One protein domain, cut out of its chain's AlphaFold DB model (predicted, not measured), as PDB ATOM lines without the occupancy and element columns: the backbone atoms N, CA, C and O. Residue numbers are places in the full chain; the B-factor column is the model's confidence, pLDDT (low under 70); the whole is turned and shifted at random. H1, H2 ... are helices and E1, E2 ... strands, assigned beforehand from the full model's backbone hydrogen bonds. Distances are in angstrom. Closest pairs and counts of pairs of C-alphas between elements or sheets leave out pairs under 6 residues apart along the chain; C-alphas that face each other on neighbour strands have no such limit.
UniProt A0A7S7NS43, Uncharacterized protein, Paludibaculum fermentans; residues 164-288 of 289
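What this domain is: This is residues 164 to 288 of the 289 residues of an uncharacterized protein of Paludibaculum fermentans (UniProt A0A7S7NS43). A strongly curled four-stranded antiparallel sheet, like part of a barrel, has two crossed helices packed on it: H1 near its edge strands E1 and E4, and H5 along E2 and E3. H2 folds back beside H1, while H3 crosses H5 near residue 276, where H5 begins, and H4 packs on H5 away from the sheet. The printed part has 125 residues with five named helices and four named strands, in the order H1 H2 H3 H4 E1 E2 E3 E4 H5; the sheet's order is E1 E2 E3 E4, and the class is mixed, helices and strands. The whole is compact, with a radius of gyration of the C-alphas of 13.8 A, and rounded, spanning 38 by 35 by 24 A.

Where its parts are: H1, residues 164 to 176, begins at C-alpha 164 (-37.664, -45.970, -27.883) and is 17.9 A long. H2 holds residues 179 to 184, H3 residues 188 to 197, 14.3 A, and H4 residues 203 to 210. E1 is residues 219 to 223, E2 residues 237 to 243, 18.9 A. E3, residues 249 to 259, is 28.3 A long, beginning at C-alpha 249 (-24.847, -39.637, -38.488), and bends by 53 degrees at residue 252. E4 is residues 269 to 271. H5, residues 276 to 286, is 15.5 A long and ends at C-alpha 286 (-20.834, -41.457, -31.372).

How they stand to each other: The strands form a meander, each the antiparallel neighbour of the one before. Within hydrogen-bond range are N 223 and O 241 across the pair E1 and E2, 2.8 A, N 240 and O 253 across the pair E2 and E3, 2.9 A, and N 270 and O 258 across the pair E3 and E4, 2.8 A. E3 is staggered, pairing with E2 over residues 249 to 256 and with E4 over 257 to 259. H1 is on one face of the sheet, making two layers, one of helix and one of strands; C-alphas 166 and 270 are its closest to E4, 5.6 A. H5 is on the sheet at a height of 8.7 A, over E2 and, only just, E3 with 3 C-alphas, and runs along the strands, at 1 degree to E2 on the local plane. H5 is the hub: it touches H3 about perpendicular at 78 degrees, C-alphas 190 and 276 being closest at 5.9 A. It touches H4 at a steep tilt of 65 degrees, the same way, C-alphas 210 and 281 being closest at 5.7 A. It only just touches H1, with 3 pairs of C-alphas within 8 A, the closest 171 and 283 at 7.4 A. H1 and H2 form a helical hairpin at a shallow tilt of 16 degrees, C-alphas 173 and 182 being closest at 4.8 A. In H1, H2, H3, H4 and H5 every O i to N i+4 pair is within hydrogen-bond range.

The domain as a whole: The farthest C-alphas, those of Gly 200 and Val 230, are 40.5 A apart. The printed part has no cut. The link from E1 to E2, 13 residues, is long. Confidence is under 70 at residues 227 to 232 and 262 to 267.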
ATOM      1  N   GLY A 164     -38.347 -47.246 -28.068       87.12
ATOM      2  CA  GLY A 164     -37.664 -45.970 -27.883       87.12
ATOM      3  C   GLY A 164     -37.269 -45.681 -26.437       87.12
ATOM      4  O   GLY A 164     -36.162 -45.202 -26.221       87.12
ATOM      5  N   LEU A 165     -38.123 -45.991 -25.459       85.00
ATOM      6  CA  LEU A 165     -37.826 -45.783 -24.040       85.00
ATOM      7  C   LEU A 165     -36.794 -46.787 -23.515       85.00
ATOM      8  O   LEU A 165     -35.879 -46.389 -22.803       85.00
ATOM      9  N   ALA A 166     -36.925 -48.065 -23.874       89.12
ATOM     10  CA  ALA A 166     -35.956 -49.084 -23.474       89.12
ATOM     11  C   ALA A 166     -34.560 -48.780 -24.047       89.12
ATOM     12  O   ALA A 166     -33.562 -48.853 -23.332       89.12
ATOM     13  N   LEU A 167     -34.487 -48.340 -25.310       93.00
ATOM     14  CA  LEU A 167     -33.228 -47.893 -25.900       93.00
ATOM     15  C   LEU A 167     -32.698 -46.600 -25.252       93.00
ATOM     16  O   LEU A 167     -31.492 -46.504 -25.042       93.00
ATOM     17  N   ASP A 168     -33.558 -45.638 -24.883       91.25
ATOM     18  CA  ASP A 168     -33.137 -44.414 -24.169       91.25
ATOM     19  C   ASP A 168     -32.462 -44.776 -22.847       91.25
ATOM     20  O   ASP A 168     -31.355 -44.317 -22.572       91.25
ATOM     21  N   GLN A 169     -33.101 -45.644 -22.056       90.44
ATOM     22  CA  GLN A 169     -32.589 -46.089 -20.761       90.44
ATOM     23  C   GLN A 169     -31.284 -46.879 -20.906       90.44
ATOM     24  O   GLN A 169     -30.336 -46.620 -20.165       90.44
ATOM     25  N   PHE A 170     -31.200 -47.770 -21.897       94.50
ATOM     26  CA  PHE A 170     -29.977 -48.500 -22.230       94.50
ATOM     27  C   PHE A 170     -28.815 -47.557 -22.591       94.50
ATOM     28  O   PHE A 170     -27.743 -47.632 -21.984       94.50
ATOM     29  N   VAL A 171     -29.027 -46.637 -23.544       95.38
ATOM     30  CA  VAL A 171     -28.004 -45.666 -23.972       95.38
ATOM     31  C   VAL A 171     -27.600 -44.783 -22.794       95.38
ATOM     32  O   VAL A 171     -26.408 -44.583 -22.567       95.38
ATOM     33  N   ARG A 172     -28.571 -44.300 -22.011       92.62
ATOM     34  CA  ARG A 172     -28.347 -43.466 -20.823       92.62
ATOM     35  C   ARG A 172     -27.495 -44.173 -19.778       92.62
ATOM     36  O   ARG A 172     -26.532 -43.587 -19.294       92.62
ATOM     37  N   ALA A 173     -27.815 -45.423 -19.452       93.06
ATOM     38  CA  ALA A 173     -27.052 -46.200 -18.483       93.06
ATOM     39  C   ALA A 173     -25.604 -46.427 -18.950       93.06
ATOM     40  O   ALA A 173     -24.666 -46.269 -18.165       93.06
ATOM     41  N   TRP A 174     -25.407 -46.687 -20.249       95.31
ATOM     42  CA  TRP A 174     -24.070 -46.780 -20.833       95.31
ATOM     43  C   TRP A 174     -23.304 -45.459 -20.722       95.31
ATOM     44  O   TRP A 174     -22.207 -45.441 -20.156       95.31
ATOM     45  N   VAL A 175     -23.868 -44.339 -21.194       93.81
ATOM     46  CA  VAL A 175     -23.161 -43.042 -21.185       93.81
ATOM     47  C   VAL A 175     -22.886 -42.519 -19.774       93.81
ATOM     48  O   VAL A 175     -21.871 -41.855 -19.564       93.81
ATOM     49  N   SER A 176     -23.727 -42.875 -18.802       91.88
ATOM     50  CA  SER A 176     -23.618 -42.428 -17.408       91.88
ATOM     51  C   SER A 176     -22.792 -43.330 -16.493       91.88
ATOM     52  O   SER A 176     -22.579 -42.957 -15.344       91.88
ATOM     53  N   ASP A 177     -22.286 -44.458 -16.991       93.88
ATOM     54  CA  ASP A 177     -21.540 -45.433 -16.183       93.88
ATOM     55  C   ASP A 177     -22.349 -46.099 -15.068       93.88
ATOM     56  O   ASP A 177     -21.855 -46.362 -13.975       93.88
ATOM     57  N   ASP A 178     -23.611 -46.396 -15.366       92.75
ATOM     58  CA  ASP A 178     -24.513 -47.084 -14.450       92.75
ATOM     59  C   ASP A 178     -24.647 -48.557 -14.855       92.75
ATOM     60  O   ASP A 178     -25.539 -48.931 -15.617       92.75
ATOM     61  N   ALA A 179     -23.733 -49.398 -14.361       94.69
ATOM     62  CA  ALA A 179     -23.715 -50.832 -14.663       94.69
ATOM     63  C   ALA A 179     -25.030 -51.533 -14.278       94.69
ATOM     64  O   ALA A 179     -25.510 -52.397 -15.010       94.69
ATOM     65  N   VAL A 180     -25.635 -51.129 -13.155       93.06
ATOM     66  CA  VAL A 180     -26.860 -51.741 -12.625       93.06
ATOM     67  C   VAL A 180     -28.043 -51.432 -13.535       93.06
ATOM     68  O   VAL A 180     -28.779 -52.339 -13.924       93.06
ATOM     69  N   GLN A 181     -28.223 -50.163 -13.913       90.81
ATOM     70  CA  GLN A 181     -29.269 -49.795 -14.868       90.81
ATOM     71  C   GLN A 181     -28.987 -50.365 -16.256       90.81
ATOM     72  O   GLN A 181     -29.925 -50.749 -16.951       90.81
ATOM     73  N   PHE A 182     -27.720 -50.452 -16.666       94.31
ATOM     74  CA  PHE A 182     -27.361 -51.003 -17.966       94.31
ATOM     75  C   PHE A 182     -27.802 -52.463 -18.065       94.31
ATOM     76  O   PHE A 182     -28.538 -52.805 -18.986       94.31
ATOM     77  N   GLU A 183     -27.452 -53.289 -17.075       94.69
ATOM     78  CA  GLU A 183     -27.847 -54.700 -17.015       94.69
ATOM     79  C   GLU A 183     -29.371 -54.882 -16.912       94.69
ATOM     80  O   GLU A 183     -29.939 -55.743 -17.587       94.69
ATOM     81  N   ALA A 184     -30.055 -54.027 -16.142       91.19
ATOM     82  CA  ALA A 184     -31.514 -54.067 -16.003       91.19
ATOM     83  C   ALA A 184     -32.267 -53.824 -17.327       91.19
ATOM     84  O   ALA A 184     -33.405 -54.269 -17.472       91.19
ATOM     85  N   ASN A 185     -31.636 -53.154 -18.297       92.19
ATOM     86  CA  ASN A 185     -32.208 -52.865 -19.617       92.19
ATOM     87  C   ASN A 185     -31.884 -53.928 -20.683       92.19
ATOM     88  O   ASN A 185     -32.270 -53.767 -21.846       92.19
ATOM     89  N   LEU A 186     -31.189 -55.012 -20.318       94.88
ATOM     90  CA  LEU A 186     -30.798 -56.072 -21.246       94.88
ATOM     91  C   LEU A 186     -31.813 -57.216 -21.301       94.88
ATOM     92  O   LEU A 186     -32.291 -57.704 -20.271       94.88
ATOM     93  N   GLY A 187     -32.063 -57.699 -22.517       94.12
ATOM     94  CA  GLY A 187     -32.724 -58.973 -22.779       94.12
ATOM     95  C   GLY A 187     -31.792 -60.181 -22.573       94.12
ATOM     96  O   GLY A 187     -30.598 -60.011 -22.313       94.12
ATOM     97  N   PRO A 188     -32.313 -61.417 -22.663       94.75
ATOM     98  CA  PRO A 188     -31.572 -62.631 -22.302       94.75
ATOM     99  C   PRO A 188     -30.278 -62.870 -23.096       94.75
ATOM    100  O   PRO A 188     -29.255 -63.233 -22.508       94.75
ATOM    101  N   HIS A 189     -30.292 -62.660 -24.415       96.12
ATOM    102  CA  HIS A 189     -29.113 -62.835 -25.266       96.12
ATOM    103  C   HIS A 189     -28.080 -61.747 -24.981       96.12
ATOM    104  O   HIS A 189     -26.897 -62.057 -24.833       96.12
ATOM    105  N   ALA A 190     -28.518 -60.496 -24.827       96.94
ATOM    106  CA  ALA A 190     -27.616 -59.400 -24.483       96.94
ATOM    107  C   ALA A 190     -26.991 -59.576 -23.090       96.94
ATOM    108  O   ALA A 190     -25.795 -59.337 -22.929       96.94
ATOM    109  N   ARG A 191     -27.746 -60.063 -22.093       96.81
ATOM    110  CA  ARG A 191     -27.189 -60.410 -20.769       96.81
ATOM    111  C   ARG A 191     -26.152 -61.517 -20.865       96.81
ATOM    112  O   ARG A 191     -25.099 -61.413 -20.246       96.81
ATOM    113  N   SER A 192     -26.421 -62.556 -21.657       97.50
ATOM    114  CA  SER A 192     -25.441 -63.621 -21.888       97.50
ATOM    115  C   SER A 192     -24.167 -63.078 -22.543       97.50
ATOM    116  O   SER A 192     -23.070 -63.386 -22.082       97.50
ATOM    117  N   ALA A 193     -24.301 -62.210 -23.552       97.88
ATOM    118  CA  ALA A 193     -23.169 -61.546 -24.194       97.88
ATOM    119  C   ALA A 193     -22.386 -60.659 -23.209       97.88
ATOM    120  O   ALA A 193     -21.157 -60.710 -23.190       97.88
ATOM    121  N   LEU A 194     -23.073 -59.896 -22.348       97.88
ATOM    122  CA  LEU A 194     -22.431 -59.105 -21.295       97.88
ATOM    123  C   LEU A 194     -21.657 -59.994 -20.315       97.88
ATOM    124  O   LEU A 194     -20.494 -59.716 -20.038       97.88
ATOM    125  N   ALA A 195     -22.265 -61.078 -19.831       97.94
ATOM    126  CA  ALA A 195     -21.623 -62.011 -18.905       97.94
ATOM    127  C   ALA A 195     -20.373 -62.670 -19.511       97.94
ATOM    128  O   ALA A 195     -19.380 -62.864 -18.813       97.94
ATOM    129  N   GLN A 196     -20.399 -62.982 -20.811       97.94
ATOM    130  CA  GLN A 196     -19.230 -63.487 -21.534       97.94
ATOM    131  C   GLN A 196     -18.132 -62.428 -21.651       97.94
ATOM    132  O   GLN A 196     -16.975 -62.738 -21.381       97.94
ATOM    133  N   MET A 197     -18.480 -61.184 -22.003       97.50
ATOM    134  CA  MET A 197     -17.509 -60.085 -22.047       97.50
ATOM    135  C   MET A 197     -16.888 -59.843 -20.671       97.50
ATOM    136  O   MET A 197     -15.683 -59.675 -20.587       97.50
ATOM    137  N   LEU A 198     -17.669 -59.901 -19.591       97.88
ATOM    138  CA  LEU A 198     -17.185 -59.753 -18.213       97.88
ATOM    139  C   LEU A 198     -16.477 -61.006 -17.663       97.88
ATOM    140  O   LEU A 198     -16.049 -61.020 -16.507       97.88
ATOM    141  N   SER A 199     -16.331 -62.075 -18.450       97.38
ATOM    142  CA  SER A 199     -15.650 -63.289 -18.001       97.38
ATOM    143  C   SER A 199     -14.156 -63.019 -17.803       97.38
ATOM    144  O   SER A 199     -13.374 -63.000 -18.749       97.38
ATOM    145  N   GLY A 200     -13.765 -62.792 -16.548       96.00
ATOM    146  CA  GLY A 200     -12.388 -62.462 -16.182       96.00
ATOM    147  C   GLY A 200     -12.047 -60.972 -16.229       96.00
ATOM    148  O   GLY A 200     -10.871 -60.645 -16.096       96.00
ATOM    149  N   GLN A 201     -13.036 -60.081 -16.374       97.81
ATOM    150  CA  GLN A 201     -12.838 -58.634 -16.260       97.81
ATOM    151  C   GLN A 201     -13.991 -57.937 -15.530       97.81
ATOM    152  O   GLN A 201     -15.129 -58.405 -15.497       97.81
ATOM    153  N   THR A 202     -13.692 -56.796 -14.926       97.38
ATOM    154  CA  THR A 202     -14.662 -55.923 -14.263       97.38
ATOM    155  C   THR A 202     -15.399 -55.036 -15.269       97.38
ATOM    156  O   THR A 202     -14.939 -54.799 -16.384       97.38
ATOM    157  N   TRP A 203     -16.536 -54.470 -14.852       96.62
ATOM    158  CA  TRP A 203     -17.253 -53.465 -15.645       96.62
ATOM    159  C   TRP A 203     -16.372 -52.261 -16.011       96.62
ATOM    160  O   TRP A 203     -16.417 -51.783 -17.142       96.62
ATOM    161  N   ALA A 204     -15.549 -51.791 -15.070       96.25
ATOM    162  CA  ALA A 204     -14.647 -50.665 -15.292       96.25
ATOM    163  C   ALA A 204     -13.574 -50.981 -16.348       96.25
ATOM    164  O   ALA A 204     -13.297 -50.135 -17.196       96.25
ATOM    165  N   GLU A 205     -13.007 -52.191 -16.327       97.25
ATOM    166  CA  GLU A 205     -12.039 -52.655 -17.332       97.25
ATOM    167  C   GLU A 205     -12.686 -52.774 -18.714       97.25
ATOM    168  O   GLU A 205     -12.184 -52.175 -19.664       97.25
ATOM    169  N   LEU A 206     -13.855 -53.421 -18.806       97.19
ATOM    170  CA  LEU A 206     -14.616 -53.518 -20.055       97.19
ATOM    171  C   LEU A 206     -14.945 -52.127 -20.616       97.19
ATOM    172  O   LEU A 206     -14.814 -51.871 -21.813       97.19
ATOM    173  N   ARG A 207     -15.364 -51.192 -19.757       95.69
ATOM    174  CA  ARG A 207     -15.659 -49.816 -20.168       95.69
ATOM    175  C   ARG A 207     -14.411 -49.099 -20.672       95.69
ATOM    176  O   ARG A 207     -14.486 -48.429 -21.697       95.69
ATOM    177  N   ALA A 208     -13.287 -49.228 -19.971       95.56
ATOM    178  CA  ALA A 208     -12.023 -48.630 -20.388       95.56
ATOM    179  C   ALA A 208     -11.527 -49.207 -21.724       95.56
ATOM    180  O   ALA A 208     -10.965 -48.463 -22.527       95.56
ATOM    181  N   GLU A 209     -11.774 -50.495 -21.984       96.38
ATOM    182  CA  GLU A 209     -11.476 -51.147 -23.262       96.38
ATOM    183  C   GLU A 209     -12.359 -50.607 -24.399       96.38
ATOM    184  O   GLU A 209     -11.858 -50.217 -25.454       96.38
ATOM    185  N   LEU A 210     -13.681 -50.578 -24.199       96.31
ATOM    186  CA  LEU A 210     -14.638 -50.226 -25.256       96.31
ATOM    187  C   LEU A 210     -14.780 -48.716 -25.475       96.31
ATOM    188  O   LEU A 210     -15.194 -48.291 -26.556       96.31
ATOM    189  N   TRP A 211     -14.476 -47.911 -24.459       95.19
ATOM    190  CA  TRP A 211     -14.600 -46.459 -24.489       95.19
ATOM    191  C   TRP A 211     -13.501 -45.775 -23.658       95.19
ATOM    192  O   TRP A 211     -13.767 -45.200 -22.592       95.19
ATOM    193  N   PRO A 212     -12.245 -45.820 -24.138       88.12
ATOM    194  CA  PRO A 212     -11.121 -45.235 -23.425       88.12
ATOM    195  C   PRO A 212     -11.321 -43.724 -23.262       88.12
ATOM    196  O   PRO A 212     -11.481 -42.989 -24.234       88.12
ATOM    197  N   GLY A 213     -11.315 -43.259 -22.010       77.25
ATOM    198  CA  GLY A 213     -11.422 -41.837 -21.675       77.25
ATOM    199  C   GLY A 213     -12.844 -41.273 -21.610       77.25
ATOM    200  O   GLY A 213     -12.967 -40.052 -21.624       77.25
ATOM    201  N   GLY A 214     -13.877 -42.133 -21.539       78.56
ATOM    202  CA  GLY A 214     -15.306 -41.786 -21.482       78.56
ATOM    203  C   GLY A 214     -15.603 -40.345 -21.054       78.56
ATOM    204  O   GLY A 214     -15.410 -39.976 -19.896       78.56
ATOM    205  N   GLN A 215     -16.045 -39.527 -22.010       77.88
ATOM    206  CA  GLN A 215     -15.901 -38.078 -21.899       77.88
ATOM    207  C   GLN A 215     -16.922 -37.421 -20.960       77.88
ATOM    208  O   GLN A 215     -18.100 -37.797 -20.901       77.88
ATOM    209  N   GLU A 216     -16.475 -36.387 -20.240       81.56
ATOM    210  CA  GLU A 216     -17.391 -35.414 -19.645       81.56
ATOM    211  C   GLU A 216     -18.186 -34.737 -20.766       81.56
ATOM    212  O   GLU A 216     -17.622 -34.251 -21.741       81.56
ATOM    213  N   GLY A 217     -19.513 -34.723 -20.639       85.19
ATOM    214  CA  GLY A 217     -20.385 -34.160 -21.671       85.19
ATOM    215  C   GLY A 217     -20.657 -35.086 -22.859       85.19
ATOM    216  O   GLY A 217     -21.140 -34.603 -23.878       85.19
ATOM    217  N   ALA A 218     -20.396 -36.391 -22.730       92.50
ATOM    218  CA  ALA A 218     -20.814 -37.399 -23.701       92.50
ATOM    219  C   ALA A 218     -22.306 -37.278 -24.050       92.50
ATOM    220  O   ALA A 218     -23.164 -37.261 -23.155       92.50
ATOM    221  N   VAL A 219     -22.602 -37.223 -25.349       94.31
ATOM    222  CA  VAL A 219     -23.959 -37.088 -25.887       94.31
ATOM    223  C   VAL A 219     -24.143 -38.000 -27.088       94.31
ATOM    224  O   VAL A 219     -23.277 -38.057 -27.951       94.31
ATOM    225  N   VAL A 220     -25.290 -38.669 -27.165       96.81
ATOM    226  CA  VAL A 220     -25.652 -39.528 -28.294       96.81
ATOM    227  C   VAL A 220     -27.099 -39.285 -28.683       96.81
ATOM    228  O   VAL A 220     -28.007 -39.417 -27.862       96.81
ATOM    229  N   GLY A 221     -27.328 -38.959 -29.948       96.62
ATOM    230  CA  GLY A 221     -28.661 -38.971 -30.537       96.62
ATOM    231  C   GLY A 221     -28.964 -40.301 -31.210       96.62
ATOM    232  O   GLY A 221     -28.057 -41.012 -31.643       96.62
ATOM    233  N   TYR A 222     -30.242 -40.651 -31.322       96.88
ATOM    234  CA  TYR A 222     -30.646 -41.741 -32.202       96.88
ATOM    235  C   TYR A 222     -32.046 -41.555 -32.772       96.88
ATOM    236  O   TYR A 222     -32.917 -40.894 -32.202       96.88
ATOM    237  N   ARG A 223     -32.270 -42.187 -33.921       95.44
ATOM    238  CA  ARG A 223     -33.542 -42.210 -34.632       95.44
ATOM    239  C   ARG A 223     -33.950 -43.647 -34.909       95.44
ATOM    240  O   ARG A 223     -33.243 -44.384 -35.596       95.44
ATOM    241  N   LEU A 224     -35.115 -44.002 -34.387       92.62
ATOM    242  CA  LEU A 224     -35.839 -45.214 -34.725       92.62
ATOM    243  C   LEU A 224     -36.676 -44.991 -35.988       92.62
ATOM    244  O   LEU A 224     -37.079 -43.859 -36.286       92.62
ATOM    245  N   PRO A 225     -36.989 -46.058 -36.731       88.25
ATOM    246  CA  PRO A 225     -37.937 -45.960 -37.822       88.25
ATOM    247  C   PRO A 225     -39.356 -45.770 -37.252       88.25
ATOM    248  O   PRO A 225     -39.600 -46.037 -36.075       88.25
ATOM    249  N   ALA A 226     -40.313 -45.308 -38.063       79.56
ATOM    250  CA  ALA A 226     -41.659 -44.955 -37.585       79.56
ATOM    251  C   ALA A 226     -42.359 -46.103 -36.824       79.56
ATOM    252  O   ALA A 226     -43.030 -45.867 -35.820       79.56
ATOM    253  N   GLN A 227     -42.130 -47.351 -37.245       66.50
ATOM    254  CA  GLN A 227     -42.625 -48.560 -36.580       66.50
ATOM    255  C   GLN A 227     -42.043 -48.801 -35.175       66.50
ATOM    256  O   GLN A 227     -42.649 -49.504 -34.375       66.50
ATOM    257  N   GLY A 228     -40.883 -48.219 -34.853       61.66
ATOM    258  CA  GLY A 228     -40.286 -48.275 -33.515       61.66
ATOM    259  C   GLY A 228     -40.896 -47.273 -32.529       61.66
ATOM    260  O   GLY A 228     -40.634 -47.365 -31.333       61.66
ATOM    261  N   VAL A 229     -41.709 -46.324 -33.014       66.50
ATOM    262  CA  VAL A 229     -42.315 -45.254 -32.202       66.50
ATOM    263  C   VAL A 229     -43.760 -45.580 -31.807       66.50
ATOM    264  O   VAL A 229     -44.202 -45.186 -30.731       66.50
ATOM    265  N   VAL A 230     -44.507 -46.313 -32.643       66.56
ATOM    266  CA  VAL A 230     -45.926 -46.633 -32.401       66.56
ATOM    267  C   VAL A 230     -46.177 -48.128 -32.588       66.56
ATOM    268  O   VAL A 230     -46.040 -48.642 -33.694       66.56
ATOM    269  N   GLY A 231     -46.612 -48.813 -31.524       63.12
ATOM    270  CA  GLY A 231     -47.125 -50.186 -31.620       63.12
ATOM    271  C   GLY A 231     -46.063 -51.254 -31.886       63.12
ATOM    272  O   GLY A 231     -46.325 -52.199 -32.631       63.12
ATOM    273  N   HIS A 232     -44.878 -51.099 -31.289       69.25
ATOM    274  CA  HIS A 232     -43.810 -52.093 -31.346       69.25
ATOM    275  C   HIS A 232     -44.320 -53.475 -30.901       69.25
ATOM    276  O   HIS A 232     -44.984 -53.598 -29.872       69.25
ATOM    277  N   ARG A 233     -44.017 -54.512 -31.692       77.56
ATOM    278  CA  ARG A 233     -44.221 -55.906 -31.285       77.56
ATOM    279  C   ARG A 233     -42.910 -56.430 -30.697       77.56
ATOM    280  O   ARG A 233     -41.892 -56.310 -31.388       77.56
ATOM    281  N   PRO A 234     -42.934 -57.046 -29.506       76.56
ATOM    282  CA  PRO A 234     -41.765 -57.712 -28.953       76.56
ATOM    283  C   PRO A 234     -41.128 -58.686 -29.947       76.56
ATOM    284  O   PRO A 234     -41.827 -59.354 -30.714       76.56
ATOM    285  N   GLY A 235     -39.799 -58.766 -29.931       82.19
ATOM    286  CA  GLY A 235     -39.017 -59.602 -30.842       82.19
ATOM    287  C   GLY A 235     -38.763 -58.967 -32.209       82.19
ATOM    288  O   GLY A 235     -38.355 -59.673 -33.129       82.19
ATOM    289  N   THR A 236     -39.013 -57.664 -32.378       85.44
ATOM    290  CA  THR A 236     -38.685 -56.971 -33.631       85.44
ATOM    291  C   THR A 236     -37.334 -56.270 -33.557       85.44
ATOM    292  O   THR A 236     -36.938 -55.703 -32.538       85.44
ATOM    293  N   THR A 237     -36.624 -56.317 -34.680       92.56
ATOM    294  CA  THR A 237     -35.361 -55.615 -34.883       92.56
ATOM    295  C   THR A 237     -35.631 -54.256 -35.519       92.56
ATOM    296  O   THR A 237     -36.388 -54.146 -36.486       92.56
ATOM    297  N   LEU A 238     -35.024 -53.212 -34.963       92.00
ATOM    298  CA  LEU A 238     -35.205 -51.826 -35.377       92.00
ATOM    299  C   LEU A 238     -33.914 -51.271 -35.977       92.00
ATOM    300  O   LEU A 238     -32.900 -51.161 -35.288       92.00
ATOM    301  N   ASP A 239     -33.972 -50.855 -37.241       95.19
ATOM    302  CA  ASP A 239     -32.867 -50.159 -37.904       95.19
ATOM    303  C   ASP A 239     -32.646 -48.784 -37.275       95.19
ATOM    304  O   ASP A 239     -33.350 -47.816 -37.577       95.19
ATOM    305  N   THR A 240     -31.662 -48.699 -36.387       95.88
ATOM    306  CA  THR A 240     -31.403 -47.508 -35.583       95.88
ATOM    307  C   THR A 240     -30.253 -46.716 -36.181       95.88
ATOM    308  O   THR A 240     -29.182 -47.262 -36.449       95.88
ATOM    309  N   VAL A 241     -30.472 -45.416 -36.375       97.56
ATOM    310  CA  VAL A 241     -29.428 -44.466 -36.781       97.56
ATOM    311  C   VAL A 241     -28.967 -43.704 -35.556       97.56
ATOM    312  O   VAL A 241     -29.800 -43.087 -34.897       97.56
ATOM    313  N   PHE A 242     -27.673 -43.725 -35.273       97.94
ATOM    314  CA  PHE A 242     -27.051 -42.970 -34.194       97.94
ATOM    315  C   PHE A 242     -26.425 -41.687 -34.734       97.94
ATOM    316  O   PHE A 242     -25.919 -41.655 -35.861       97.94
ATOM    317  N   THR A 243     -26.453 -40.637 -33.919       98.00
ATOM    318  CA  THR A 243     -25.830 -39.351 -34.221       98.00
ATOM    319  C   THR A 243     -24.932 -38.874 -33.091       98.00
ATOM    320  O   THR A 243     -25.179 -39.178 -31.920       98.00
ATOM    321  N   ASP A 244     -23.928 -38.090 -33.455       96.75
ATOM    322  CA  ASP A 244     -23.012 -37.432 -32.527       96.75
ATOM    323  C   ASP A 244     -23.655 -36.222 -31.816       96.75
ATOM    324  O   ASP A 244     -24.859 -35.934 -31.946       96.75
ATOM    325  N   ARG A 245     -22.834 -35.473 -31.070       95.25
ATOM    326  CA  ARG A 245     -23.252 -34.250 -30.366       95.25
ATOM    327  C   ARG A 245     -23.715 -33.115 -31.284       95.25
ATOM    328  O   ARG A 245     -24.349 -32.184 -30.780       95.25
ATOM    329  N   LEU A 246     -23.348 -33.148 -32.568       95.12
ATOM    330  CA  LEU A 246     -23.691 -32.169 -33.605       95.12
ATOM    331  C   LEU A 246     -24.924 -32.598 -34.415       95.12
ATOM    332  O   LEU A 246     -25.424 -31.817 -35.225       95.12
ATOM    333  N   GLY A 247     -25.431 -33.812 -34.187       95.00
ATOM    334  CA  GLY A 247     -26.537 -34.387 -34.946       95.00
ATOM    335  C   GLY A 247     -26.114 -35.022 -36.271       95.00
ATOM    336  O   GLY A 247     -26.983 -35.317 -37.095       95.00
ATOM    337  N   LEU A 248     -24.815 -35.238 -36.494       96.88
ATOM    338  CA  LEU A 248     -24.302 -35.930 -37.675       96.88
ATOM    339  C   LEU A 248     -24.406 -37.442 -37.477       96.88
ATOM    340  O   LEU A 248     -24.160 -37.952 -36.387       96.88
ATOM    341  N   GLU A 249     -24.785 -38.172 -38.528       97.56
ATOM    342  CA  GLU A 249     -24.847 -39.637 -38.488       97.56
ATOM    343  C   GLU A 249     -23.444 -40.222 -38.284       97.56
ATOM    344  O   GLU A 249     -22.578 -40.109 -39.149       97.56
ATOM    345  N   CYS A 250     -23.245 -40.884 -37.146       97.50
ATOM    346  CA  CYS A 250     -21.993 -41.552 -36.779       97.50
ATOM    347  C   CYS A 250     -22.083 -43.070 -37.005       97.50
ATOM    348  O   CYS A 250     -21.062 -43.742 -37.179       97.50
ATOM    349  N   GLY A 251     -23.292 -43.639 -37.071       97.19
ATOM    350  CA  GLY A 251     -23.449 -45.052 -37.388       97.19
ATOM    351  C   GLY A 251     -24.880 -45.559 -37.439       97.19
ATOM    352  O   GLY A 251     -25.833 -44.886 -37.053       97.19
ATOM    353  N   ARG A 252     -25.015 -46.797 -37.916       97.56
ATOM    354  CA  ARG A 252     -26.292 -47.494 -38.054       97.56
ATOM    355  C   ARG A 252     -26.150 -48.932 -37.584       97.56
ATOM    356  O   ARG A 252     -25.179 -49.600 -37.929       97.56
ATOM    357  N   VAL A 253     -27.118 -49.403 -36.805       96.75
ATOM    358  CA  VAL A 253     -27.155 -50.780 -36.302       96.75
ATOM    359  C   VAL A 253     -28.598 -51.218 -36.091       96.75
ATOM    360  O   VAL A 253     -29.458 -50.433 -35.691       96.75
ATOM    361  N   ALA A 254     -28.869 -52.482 -36.391       95.88
ATOM    362  CA  ALA A 254     -30.172 -53.087 -36.191       95.88
ATOM    363  C   ALA A 254     -30.277 -53.547 -34.729       95.88
ATOM    364  O   ALA A 254     -29.505 -54.404 -34.308       95.88
ATOM    365  N   VAL A 255     -31.173 -52.960 -33.937       95.38
ATOM    366  CA  VAL A 255     -31.312 -53.246 -32.500       95.38
ATOM    367  C   VAL A 255     -32.520 -54.144 -32.274       95.38
ATOM    368  O   VAL A 255     -33.647 -53.757 -32.578       95.38
ATOM    369  N   THR A 256     -32.293 -55.343 -31.748       95.00
ATOM    370  CA  THR A 256     -33.370 -56.270 -31.387       95.00
ATOM    371  C   THR A 256     -33.929 -55.920 -30.017       95.00
ATOM    372  O   THR A 256     -33.174 -55.712 -29.068       95.00
ATOM    373  N   MET A 257     -35.253 -55.868 -29.923       92.44
ATOM    374  CA  MET A 257     -35.980 -55.569 -28.693       92.44
ATOM    375  C   MET A 257     -36.854 -56.764 -28.313       92.44
ATOM    376  O   MET A 257     -37.481 -57.373 -29.184       92.44
ATOM    377  N   VAL A 258     -36.922 -57.100 -27.028       92.56
ATOM    378  CA  VAL A 258     -37.759 -58.197 -26.507       92.56
ATOM    379  C   VAL A 258     -38.568 -57.742 -25.306       92.56
ATOM    380  O   VAL A 258     -38.178 -56.808 -24.617       92.56
ATOM    381  N   GLU A 259     -39.669 -58.435 -25.033       89.31
ATOM    382  CA  GLU A 259     -40.486 -58.172 -23.852       89.31
ATOM    383  C   GLU A 259     -39.709 -58.533 -22.580       89.31
ATOM    384  O   GLU A 259     -39.163 -59.637 -22.446       89.31
ATOM    385  N   SER A 260     -39.670 -57.604 -21.632       83.62
ATOM    386  CA  SER A 260     -39.036 -57.808 -20.339       83.62
ATOM    387  C   SER A 260     -39.963 -58.599 -19.419       83.62
ATOM    388  O   SER A 260     -40.947 -58.077 -18.900       83.62
ATOM    389  N   LYS A 261     -39.639 -59.874 -19.177       73.50
ATOM    390  CA  LYS A 261     -40.364 -60.710 -18.200       73.50
ATOM    391  C   LYS A 261     -40.028 -60.367 -16.746       73.50
ATOM    392  O   LYS A 261     -40.769 -60.737 -15.844       73.50
ATOM    393  N   GLU A 262     -38.906 -59.687 -16.534       68.94
ATOM    394  CA  GLU A 262     -38.368 -59.332 -15.216       68.94
ATOM    395  C   GLU A 262     -38.576 -57.847 -14.873       68.94
ATOM    396  O   GLU A 262     -38.137 -57.384 -13.821       68.94
ATOM    397  N   GLY A 263     -39.234 -57.087 -15.752       53.31
ATOM    398  CA  GLY A 263     -39.362 -55.642 -15.629       53.31
ATOM    399  C   GLY A 263     -40.130 -55.223 -14.376       53.31
ATOM    400  O   GLY A 263     -41.338 -55.426 -14.264       53.31
ATOM    401  N   GLY A 264     -39.441 -54.544 -13.454       53.44
ATOM    402  CA  GLY A 264     -40.096 -53.606 -12.545       53.44
ATOM    403  C   GLY A 264     -40.901 -52.560 -13.332       53.44
ATOM    404  O   GLY A 264     -40.710 -52.406 -14.533       53.44
ATOM    405  N   LEU A 265     -41.785 -51.833 -12.640       51.47
ATOM    406  CA  LEU A 265     -42.858 -50.921 -13.106       51.47
ATOM    407  C   LEU A 265     -42.660 -50.017 -14.361       51.47
ATOM    408  O   LEU A 265     -43.606 -49.310 -14.700       51.47
ATOM    409  N   LEU A 266     -41.495 -49.946 -15.020       55.69
ATOM    410  CA  LEU A 266     -41.100 -48.841 -15.905       55.69
ATOM    411  C   LEU A 266     -40.539 -49.201 -17.302       55.69
ATOM    412  O   LEU A 266     -40.263 -48.271 -18.059       55.69
ATOM    413  N   ALA A 267     -40.384 -50.472 -17.691       61.59
ATOM    414  CA  ALA A 267     -40.051 -50.823 -19.081       61.59
ATOM    415  C   ALA A 267     -40.635 -52.189 -19.476       61.59
ATOM    416  O   ALA A 267     -40.279 -53.209 -18.895       61.59
ATOM    417  N   ALA A 268     -41.530 -52.200 -20.470       76.25
ATOM    418  CA  ALA A 268     -42.075 -53.438 -21.035       76.25
ATOM    419  C   ALA A 268     -41.104 -54.124 -22.010       76.25
ATOM    420  O   ALA A 268     -41.211 -55.327 -22.214       76.25
ATOM    421  N   ASP A 269     -40.145 -53.381 -22.571       86.69
ATOM    422  CA  ASP A 269     -39.165 -53.877 -23.538       86.69
ATOM    423  C   ASP A 269     -37.738 -53.827 -22.962       86.69
ATOM    424  O   ASP A 269     -37.431 -53.045 -22.061       86.69
ATOM    425  N   SER A 270     -36.840 -54.645 -23.505       91.44
ATOM    426  CA  SER A 270     -35.403 -54.654 -23.211       91.44
ATOM    427  C   SER A 270     -34.587 -54.818 -24.491       91.44
ATOM    428  O   SER A 270     -35.050 -55.422 -25.462       91.44
ATOM    429  N   VAL A 271     -33.364 -54.283 -24.493       93.88
ATOM    430  CA  VAL A 271     -32.426 -54.397 -25.616       93.88
ATOM    431  C   VAL A 271     -31.808 -55.793 -25.603       93.88
ATOM    432  O   VAL A 271     -31.090 -56.146 -24.671       93.88
ATOM    433  N   ASP A 272     -32.066 -56.589 -26.635       95.19
ATOM    434  CA  ASP A 272     -31.629 -57.985 -26.735       95.19
ATOM    435  C   ASP A 272     -30.709 -58.218 -27.935       95.19
ATOM    436  O   ASP A 272     -30.976 -59.019 -28.831       95.19
ATOM    437  N   GLN A 273     -29.621 -57.453 -27.980       93.44
ATOM    438  CA  GLN A 273     -28.613 -57.556 -29.025       93.44
ATOM    439  C   GLN A 273     -27.562 -58.624 -28.692       93.44
ATOM    440  O   GLN A 273     -26.825 -58.482 -27.718       93.44
ATOM    441  N   ALA A 274     -27.428 -59.649 -29.539       89.94
ATOM    442  CA  ALA A 274     -26.401 -60.685 -29.375       89.94
ATOM    443  C   ALA A 274     -24.980 -60.118 -29.555       89.94
ATOM    444  O   ALA A 274     -24.064 -60.457 -28.810       89.94
ATOM    445  N   GLU A 275     -24.803 -59.185 -30.493       94.88
ATOM    446  CA  GLU A 275     -23.541 -58.472 -30.724       94.88
ATOM    447  C   GLU A 275     -23.409 -57.222 -29.829       94.88
ATOM    448  O   GLU A 275     -23.092 -56.124 -30.294       94.88
ATOM    449  N   LEU A 276     -23.687 -57.366 -28.528       97.25
ATOM    450  CA  LEU A 276     -23.774 -56.245 -27.583       97.25
ATOM    451  C   LEU A 276     -22.518 -55.351 -27.589       97.25
ATOM    452  O   LEU A 276     -22.628 -54.125 -27.596       97.25
ATOM    453  N   GLY A 277     -21.324 -55.946 -27.671       97.31
ATOM    454  CA  GLY A 277     -20.065 -55.199 -27.718       97.31
ATOM    455  C   GLY A 277     -19.898 -54.312 -28.962       97.31
ATOM    456  O   GLY A 277     -19.208 -53.293 -28.897       97.31
ATOM    457  N   LEU A 278     -20.525 -54.649 -30.100       96.56
ATOM    458  CA  LEU A 278     -20.535 -53.773 -31.282       96.56
ATOM    459  C   LEU A 278     -21.454 -52.571 -31.068       96.56
ATOM    460  O   LEU A 278     -21.067 -51.444 -31.375       96.56
ATOM    461  N   LEU A 279     -22.634 -52.794 -30.482       97.75
ATOM    462  CA  LEU A 279     -23.564 -51.719 -30.133       97.75
ATOM    463  C   LEU A 279     -22.936 -50.742 -29.124       97.75
ATOM    464  O   LEU A 279     -22.981 -49.532 -29.336       97.75
ATOM    465  N   MET A 280     -22.288 -51.253 -28.072       97.62
ATOM    466  CA  MET A 280     -21.607 -50.428 -27.063       97.62
ATOM    467  C   MET A 280     -20.482 -49.581 -27.672       97.62
ATOM    468  O   MET A 280     -20.404 -48.383 -27.398       97.62
ATOM    469  N   ARG A 281     -19.652 -50.168 -28.549       97.06
ATOM    470  CA  ARG A 281     -18.598 -49.434 -29.274       97.06
ATOM    471  C   ARG A 281     -19.159 -48.373 -30.208       97.06
ATOM    472  O   ARG A 281     -18.600 -47.283 -30.282       97.06
ATOM    473  N   MET A 282     -20.266 -48.665 -30.891       97.25
ATOM    474  CA  MET A 282     -20.941 -47.687 -31.743       97.25
ATOM    475  C   MET A 282     -21.394 -46.473 -30.928       97.25
ATOM    476  O   MET A 282     -21.072 -45.342 -31.279       97.25
ATOM    477  N   ILE A 283     -22.077 -46.708 -29.805       97.31
ATOM    478  CA  ILE A 283     -22.553 -45.635 -28.924       97.31
ATOM    479  C   ILE A 283     -21.370 -44.850 -28.347       97.31
ATOM    480  O   ILE A 283     -21.397 -43.625 -28.360       97.31
ATOM    481  N   ALA A 284     -20.317 -45.533 -27.891       96.62
ATOM    482  CA  ALA A 284     -19.100 -44.904 -27.374       96.62
ATOM    483  C   ALA A 284     -18.408 -44.004 -28.409       96.62
ATOM    484  O   ALA A 284     -17.997 -42.887 -28.087       96.62
ATOM    485  N   ARG A 285     -18.310 -44.464 -29.661       95.88
ATOM    486  CA  ARG A 285     -17.757 -43.675 -30.765       95.88
ATOM    487  C   ARG A 285     -18.596 -42.422 -31.015       95.88
ATOM    488  O   ARG A 285     -18.051 -41.330 -30.967       95.88
ATOM    489  N   CYS A 286     -19.908 -42.577 -31.188       96.88
ATOM    490  CA  CYS A 286     -20.834 -41.457 -31.372       96.88
ATOM    491  C   CYS A 286     -20.796 -40.454 -30.211       96.88
ATOM    492  O   CYS A 286     -20.934 -39.258 -30.421       96.88
ATOM    493  N   ALA A 287     -20.589 -40.942 -28.987       95.50
ATOM    494  CA  ALA A 287     -20.488 -40.114 -27.792       95.50
ATOM    495  C   ALA A 287     -19.181 -39.313 -27.692       95.50
ATOM    496  O   ALA A 287     -19.080 -38.434 -26.835       95.50
ATOM    497  N   SER A 288     -18.173 -39.675 -28.493       93.19
ATOM    498  CA  SER A 288     -16.831 -39.081 -28.479       93.19
ATOM    499  C   SER A 288     -16.585 -38.107 -29.635       93.19
ATOM    500  O   SER A 288     -15.588 -37.386 -29.595       93.19
TER     501      SER A 288